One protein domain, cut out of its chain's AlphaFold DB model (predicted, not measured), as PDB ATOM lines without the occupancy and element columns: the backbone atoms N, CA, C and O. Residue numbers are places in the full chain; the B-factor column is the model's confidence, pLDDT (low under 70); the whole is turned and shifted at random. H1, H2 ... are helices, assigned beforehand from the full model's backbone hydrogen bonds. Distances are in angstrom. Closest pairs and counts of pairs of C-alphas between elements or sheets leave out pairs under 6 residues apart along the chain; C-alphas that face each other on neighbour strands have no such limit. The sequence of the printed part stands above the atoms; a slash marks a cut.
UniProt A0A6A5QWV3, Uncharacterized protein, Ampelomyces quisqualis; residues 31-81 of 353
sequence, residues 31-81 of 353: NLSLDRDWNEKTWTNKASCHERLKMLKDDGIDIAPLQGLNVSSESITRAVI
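AT A GLANCE: This is residues 31 to 81 of the 353 residues of an uncharacterized protein of Ampelomyces quisqualis (UniProt A0A6A5QWV3). Three short helices make a small cluster: H2 and H3 run side by side the same way, and H1 packs on H3, about perpendicular to it. The long link from H2 to H3, residues 59 to 72, makes a wide loop toward one end of the longest axis, while the stretch before H1, residues 31 to 39, lies toward the other end. The printed part has 51 residues, with three named helices in the order H1, H2, H3 and no named strand; the class is all helix, with 26 of the 51 residues in the named helices. The whole is compact, with a radius of gyration of the C-alphas of 10.1 A and spans of 27 by 21 by 15 A.

HOW THE PARTS SIT: From Asn 31 the printed part runs without a named element to H1, residues 40 to 46. A tight link, residues 47 and 48, joins it to H2, residues 49 to 58. H1 and H2 are only just apart, their closest C-alphas being 8.2 A from each other. A long link of 14 residues then leads to H3, residues 73 to 81. H3 touches H1, and their closest C-alphas are those of Glu 40 and Thr 77, 6.4 A apart. The lines of H1 and H3 are about perpendicular, at 76 degrees. H3 touches H2 as well, and here the closest C-alphas are those of Cys 49 and Ser 73, 6.3 A apart. H2 and H3 run the same way at a shallow tilt of 32 degrees, only just short of steep. In H1, H2 and H3 every O i to N i+4 pair is within hydrogen-bond range.

IN THESE COORDINATES: H1, Glu 40 to Lys 46, begins with C-alpha 40 at (157.243, 197.674, 58.422) and is 10.1 A long from first to last C-alpha. H2, Cys 49 to Asp 58, is the longest helix with 10 residues; it measures 14.3 A and begins with C-alpha 49 at (161.795, 191.174, 68.179). H3, Ser 73 to Ile 81, measures 12.6 A and ends with C-alpha 81 at (151.277, 197.590, 62.916).

THE WHOLE: The two C-alphas farthest apart are those of Asp 37 and Leu 69, at 28.7 A, the first in the stretch before H1 and the second in the link from H2 to H3. The C-alphas of residues 59 to 72 lie 9 to 16 A from the mean of all C-alphas. The C-alphas of the first and last printed residues, Asn 31 and Ile 81, are 17.2 A apart. The printed part has no cut. Its mean pLDDT is 95.7, and no printed residue is under 70.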
ATOM      1  N   ASN A  31     163.830 205.377  72.754       96.69
ATOM      2  CA  ASN A  31     162.568 206.105  72.791       96.69
ATOM      3  C   ASN A  31     161.542 205.501  71.809       96.69
ATOM      4  O   ASN A  31     161.049 206.188  70.914       96.69
ATOM      5  N   LEU A  32     161.319 204.182  71.886       97.19
ATOM      6  CA  LEU A  32     160.334 203.487  71.044       97.19
ATOM      7  C   LEU A  32     158.927 203.710  71.612       97.19
ATOM      8  O   LEU A  32     158.735 203.629  72.821       97.19
ATOM      9  N   SER A  33     157.948 203.969  70.746       97.38
ATOM     10  CA  SER A  33     156.538 204.105  71.130       97.38
ATOM     11  C   SER A  33     155.633 203.602  70.007       97.38
ATOM     12  O   SER A  33     155.955 203.788  68.830       97.38
ATOM     13  N   LEU A  34     154.497 203.004  70.379       97.31
ATOM     14  CA  LEU A  34     153.420 202.610  69.464       97.31
ATOM     15  C   LEU A  34     152.660 203.817  68.881       97.31
ATOM     16  O   LEU A  34     151.913 203.653  67.926       97.31
ATOM     17  N   ASP A  35     152.874 205.029  69.398       95.94
ATOM     18  CA  ASP A  35     152.276 206.255  68.845       95.94
ATOM     19  C   ASP A  35     152.992 206.764  67.586       95.94
ATOM     20  O   ASP A  35     152.596 207.767  66.997       95.94
ATOM     21  N   ARG A  36     154.085 206.108  67.176       93.31
ATOM     22  CA  ARG A  36     154.857 206.504  65.996       93.31
ATOM     23  C   ARG A  36     154.333 205.843  64.728       93.31
ATOM     24  O   ARG A  36     154.171 204.625  64.662       93.31
ATOM     25  N   ASP A  37     154.230 206.646  63.674       93.75
ATOM     26  CA  ASP A  37     153.764 206.237  62.345       93.75
ATOM     27  C   ASP A  37     154.870 205.585  61.517       93.75
ATOM     28  O   ASP A  37     155.296 206.069  60.469       93.75
ATOM     29  N   TRP A  38     155.387 204.472  62.025       96.62
ATOM     30  CA  TRP A  38     156.450 203.720  61.375       96.62
ATOM     31  C   TRP A  38     155.905 202.630  60.457       96.62
ATOM     32  O   TRP A  38     155.005 201.871  60.817       96.62
ATOM     33  N   ASN A  39     156.511 202.514  59.275       96.44
ATOM     34  CA  ASN A  39     156.258 201.410  58.351       96.44
ATOM     35  C   ASN A  39     156.996 200.123  58.778       96.44
ATOM     36  O   ASN A  39     157.862 200.135  59.656       96.44
ATOM     37  N   GLU A  40     156.679 199.002  58.125       96.50
ATOM     38  CA  GLU A  40     157.243 197.674  58.422       96.50
ATOM     39  C   GLU A  40     158.779 197.640  58.394       96.50
ATOM     40  O   GLU A  40     159.417 197.097  59.303       96.50
ATOM     41  N   LYS A  41     159.386 198.291  57.395       95.94
ATOM     42  CA  LYS A  41     160.846 198.407  57.266       95.94
ATOM     43  C   LYS A  41     161.451 199.166  58.450       95.94
ATOM     44  O   LYS A  41     162.467 198.750  59.003       95.94
ATOM     45  N   THR A  42     160.815 200.257  58.873       96.88
ATOM     46  CA  THR A  42     161.285 201.086  59.991       96.88
ATOM     47  C   THR A  42     161.181 200.338  61.314       96.88
ATOM     48  O   THR A  42     162.153 200.326  62.067       96.88
ATOM     49  N   TRP A  43     160.067 199.646  61.573       96.62
ATOM     50  CA  TRP A  43     159.917 198.796  62.759       96.62
ATOM     51  C   TRP A  43     160.992 197.714  62.831       96.62
ATOM     52  O   TRP A  43     161.619 197.541  63.874       96.62
ATOM     53  N   THR A  44     161.243 197.034  61.712       94.94
ATOM     54  CA  THR A  44     162.242 195.961  61.631       94.94
ATOM     55  C   THR A  44     163.664 196.481  61.869       94.94
ATOM     56  O   THR A  44     164.451 195.820  62.543       94.94
ATOM     57  N   ASN A  45     163.978 197.689  61.389       95.12
ATOM     58  CA  ASN A  45     165.302 198.299  61.538       95.12
ATOM     59  C   ASN A  45     165.531 198.968  62.903       95.12
ATOM     60  O   ASN A  45     166.664 199.020  63.379       95.12
ATOM     61  N   LYS A  46     164.487 199.532  63.525       96.81
ATOM     62  CA  LYS A  46     164.608 200.313  64.772       96.81
ATOM     63  C   LYS A  46     164.351 199.481  66.030       96.81
ATOM     64  O   LYS A  46     164.913 199.803  67.080       96.81
ATOM     65  N   ALA A  47     163.552 198.416  65.939       97.06
ATOM     66  CA  ALA A  47     163.147 197.601  67.080       97.06
ATOM     67  C   ALA A  47     163.439 196.104  66.868       97.06
ATOM     68  O   ALA A  47     163.014 195.471  65.897       97.06
ATOM     69  N   SER A  48     164.128 195.503  67.833       97.69
ATOM     70  CA  SER A  48     164.329 194.053  67.918       97.69
ATOM     71  C   SER A  48     163.008 193.312  68.164       97.69
ATOM     72  O   SER A  48     162.010 193.910  68.571       97.69
ATOM     73  N   CYS A  49     162.989 191.992  67.937       97.12
ATOM     74  CA  CYS A  49     161.795 191.174  68.179       97.12
ATOM     75  C   CYS A  49     161.326 191.247  69.642       97.12
ATOM     76  O   CYS A  49     160.135 191.400  69.882       97.12
ATOM     77  N   HIS A  50     162.243 191.201  70.616       97.12
ATOM     78  CA  HIS A  50     161.890 191.282  72.040       97.12
ATOM     79  C   HIS A  50     161.315 192.649  72.430       97.12
ATOM     80  O   HIS A  50     160.341 192.701  73.170       97.12
ATOM     81  N   GLU A  51     161.861 193.750  71.899       98.06
ATOM     82  CA  GLU A  51     161.308 195.096  72.116       98.06
ATOM     83  C   GLU A  51     159.892 195.206  71.525       98.06
ATOM     84  O   GLU A  51     158.988 195.707  72.188       98.06
ATOM     85  N   ARG A  52     159.667 194.676  70.311       98.19
ATOM     86  CA  ARG A  52     158.334 194.627  69.682       98.19
ATOM     87  C   ARG A  52     157.333 193.810  70.504       98.19
ATOM     88  O   ARG A  52     156.237 194.295  70.760       98.19
ATOM     89  N   LEU A  53     157.716 192.620  70.968       97.75
ATOM     90  CA  LEU A  53     156.875 191.788  71.837       97.75
ATOM     91  C   LEU A  53     156.574 192.473  73.175       97.75
ATOM     92  O   LEU A  53     155.437 192.436  73.635       97.75
ATOM     93  N   LYS A  54     157.569 193.130  73.783       97.56
ATOM     94  CA  LYS A  54     157.390 193.849  75.048       97.56
ATOM     95  C   LYS A  54     156.404 195.009  74.902       97.56
ATOM     96  O   LYS A  54     155.496 195.107  75.715       97.56
ATOM     97  N   MET A  55     156.508 195.810  73.835       98.12
ATOM     98  CA  MET A  55     155.534 196.878  73.562       98.12
ATOM     99  C   MET A  55     154.108 196.341  73.388       98.12
ATOM    100  O   MET A  55     153.179 196.949  73.901       98.12
ATOM    101  N   LEU A  56     153.922 195.203  72.707       97.94
ATOM    102  CA  LEU A  56     152.594 194.592  72.558       97.94
ATOM    103  C   LEU A  56     152.031 194.102  73.896       97.94
ATOM    104  O   LEU A  56     150.857 194.326  74.184       97.94
ATOM    105  N   LYS A  57     152.874 193.471  74.720       97.69
ATOM    106  CA  LYS A  57     152.497 193.008  76.060       97.69
ATOM    107  C   LYS A  57     152.100 194.175  76.968       97.69
ATOM    108  O   LYS A  57     151.079 194.094  77.642       97.69
ATOM    109  N   ASP A  58     152.883 195.254  76.963       97.50
ATOM    110  CA  ASP A  58     152.622 196.453  77.772       97.50
ATOM    111  C   ASP A  58     151.347 197.191  77.324       97.50
ATOM    112  O   ASP A  58     150.699 197.849  78.133       97.50
ATOM    113  N   ASP A  59     150.942 197.027  76.060       96.88
ATOM    114  CA  ASP A  59     149.675 197.529  75.507       96.88
ATOM    115  C   ASP A  59     148.485 196.570  75.750       96.88
ATOM    116  O   ASP A  59     147.375 196.806  75.268       96.88
ATOM    117  N   GLY A  60     148.701 195.483  76.501       96.81
ATOM    118  CA  GLY A  60     147.672 194.525  76.910       96.81
ATOM    119  C   GLY A  60     147.355 193.422  75.896       96.81
ATOM    120  O   GLY A  60     146.333 192.752  76.042       96.81
ATOM    121  N   ILE A  61     148.190 193.213  74.869       97.38
ATOM    122  CA  ILE A  61     148.012 192.110  73.913       97.38
ATOM    123  C   ILE A  61     148.607 190.817  74.472       97.38
ATOM    124  O   ILE A  61     149.742 190.798  74.952       97.38
ATOM    125  N   ASP A  62     147.874 189.711  74.327       97.06
ATOM    126  CA  ASP A  62     148.426 188.377  74.552       97.06
ATOM    127  C   ASP A  62     149.499 188.040  73.501       97.06
ATOM    128  O   ASP A  62     149.218 187.867  72.312       97.06
ATOM    129  N   ILE A  63     150.751 187.948  73.953       97.12
ATOM    130  CA  ILE A  63     151.908 187.635  73.108       97.12
ATOM    131  C   ILE A  63     152.266 186.145  73.089       97.12
ATOM    132  O   ILE A  63     153.176 185.770  72.347       97.12
ATOM    133  N   ALA A  64     151.577 185.287  73.851       95.38
ATOM    134  CA  ALA A  64     151.806 183.841  73.843       95.38
ATOM    135  C   ALA A  64     151.856 183.222  72.426       95.38
ATOM    136  O   ALA A  64     152.798 182.467  72.154       95.38
ATOM    137  N   PRO A  65     150.962 183.569  71.468       94.69
ATOM    138  CA  PRO A  65     151.038 183.025  70.107       94.69
ATOM    139  C   PRO A  65     152.265 183.504  69.313       94.69
ATOM    140  O   PRO A  65     152.623 182.896  68.303       94.69
ATOM    141  N   LEU A  66     152.930 184.573  69.757       94.31
ATOM    142  CA  LEU A  66     154.068 185.197  69.078       94.31
ATOM    143  C   LEU A  66     155.433 184.800  69.670       94.31
ATOM    144  O   LEU A  66     156.466 185.174  69.120       94.31
ATOM    145  N   GLN A  67     155.463 184.023  70.758       89.81
ATOM    146  CA  GLN A  67     156.698 183.556  71.414       89.81
ATOM    147  C   GLN A  67     157.179 182.169  70.934       89.81
ATOM    148  O   GLN A  67     158.148 181.615  71.462       89.81
ATOM    149  N   GLY A  68     156.516 181.582  69.933       86.69
ATOM    150  CA  GLY A  68     156.859 180.265  69.392       86.69
ATOM    151  C   GLY A  68     158.193 180.231  68.631       86.69
ATOM    152  O   GLY A  68     158.592 181.199  67.992       86.69
ATOM    153  N   LEU A  69     158.851 179.063  68.625       75.94
ATOM    154  CA  LEU A  69     160.126 178.814  67.919       75.94
ATOM    155  C   LEU A  69     160.085 179.113  66.408       75.94
ATOM    156  O   LEU A  69     161.130 179.368  65.818       75.94
ATOM    157  N   ASN A  70     158.897 179.093  65.800       88.12
ATOM    158  CA  ASN A  70     158.698 179.267  64.359       88.12
ATOM    159  C   ASN A  70     158.072 180.623  63.992       88.12
ATOM    160  O   ASN A  70     157.635 180.811  62.857       88.12
ATOM    161  N   VAL A  71     157.981 181.565  64.935       90.62
ATOM    162  CA  VAL A  71     157.402 182.883  64.657       90.62
ATOM    163  C   VAL A  71     158.440 183.750  63.948       90.62
ATOM    164  O   VAL A  71     159.524 184.011  64.471       90.62
ATOM    165  N   SER A  72     158.117 184.196  62.734       94.94
ATOM    166  CA  SER A  72     158.988 185.083  61.963       94.94
ATOM    167  C   SER A  72     158.977 186.506  62.528       94.94
ATOM    168  O   SER A  72     157.975 186.979  63.071       94.94
ATOM    169  N   SER A  73     160.083 187.234  62.343       95.19
ATOM    170  CA  SER A  73     160.154 188.665  62.682       95.19
ATOM    171  C   SER A  73     159.051 189.472  61.983       95.19
ATOM    172  O   SER A  73     158.514 190.403  62.576       95.19
ATOM    173  N   GLU A  74     158.688 189.105  60.753       96.19
ATOM    174  CA  GLU A  74     157.611 189.744  59.988       96.19
ATOM    175  C   GLU A  74     156.250 189.596  60.679       96.19
ATOM    176  O   GLU A  74     155.512 190.570  60.788       96.19
ATOM    177  N   SER A  75     155.940 188.409  61.219       96.69
ATOM    178  CA  SER A  75     154.690 188.164  61.953       96.69
ATOM    179  C   SER A  75     154.553 189.097  63.163       96.69
ATOM    180  O   SER A  75     153.520 189.739  63.355       96.69
ATOM    181  N   ILE A  76     155.643 189.265  63.920       97.69
ATOM    182  CA  ILE A  76     155.690 190.181  65.068       97.69
ATOM    183  C   ILE A  76     155.514 191.636  64.605       97.69
ATOM    184  O   ILE A  76     154.770 192.390  65.230       97.69
ATOM    185  N   THR A  77     156.150 192.050  63.501       98.06
ATOM    186  CA  THR A  77     155.974 193.414  62.965       98.06
ATOM    187  C   THR A  77     154.536 193.676  62.524       98.06
ATOM    188  O   THR A  77     153.998 194.741  62.820       98.06
ATOM    189  N   ARG A  78     153.886 192.712  61.863       97.62
ATOM    190  CA  ARG A  78     152.478 192.847  61.460       97.62
ATOM    191  C   ARG A  78     151.557 192.993  62.668       97.62
ATOM    192  O   ARG A  78     150.660 193.828  62.621       97.62
ATOM    193  N   ALA A  79     151.808 192.255  63.752       97.81
ATOM    194  CA  ALA A  79     151.061 192.405  65.001       97.81
ATOM    195  C   ALA A  79     151.217 193.816  65.603       97.81
ATOM    196  O   ALA A  79     150.226 194.418  66.011       97.81
ATOM    197  N   VAL A  80     152.432 194.381  65.580       98.00
ATOM    198  CA  VAL A  80     152.675 195.771  66.009       98.00
ATOM    199  C   VAL A  80     151.882 196.761  65.158       98.00
ATOM    200  O   VAL A  80     151.143 197.575  65.703       98.00
ATOM    201  N   ILE A  81     151.983 196.676  63.829       97.69
ATOM    202  CA  ILE A  81     151.277 197.590  62.916       97.69
ATOM    203  C   ILE A  81     149.758 197.483  63.095       97.69
ATOM    204  O   ILE A  81     149.069 198.502  63.143       97.69
TER     205      ILE A  81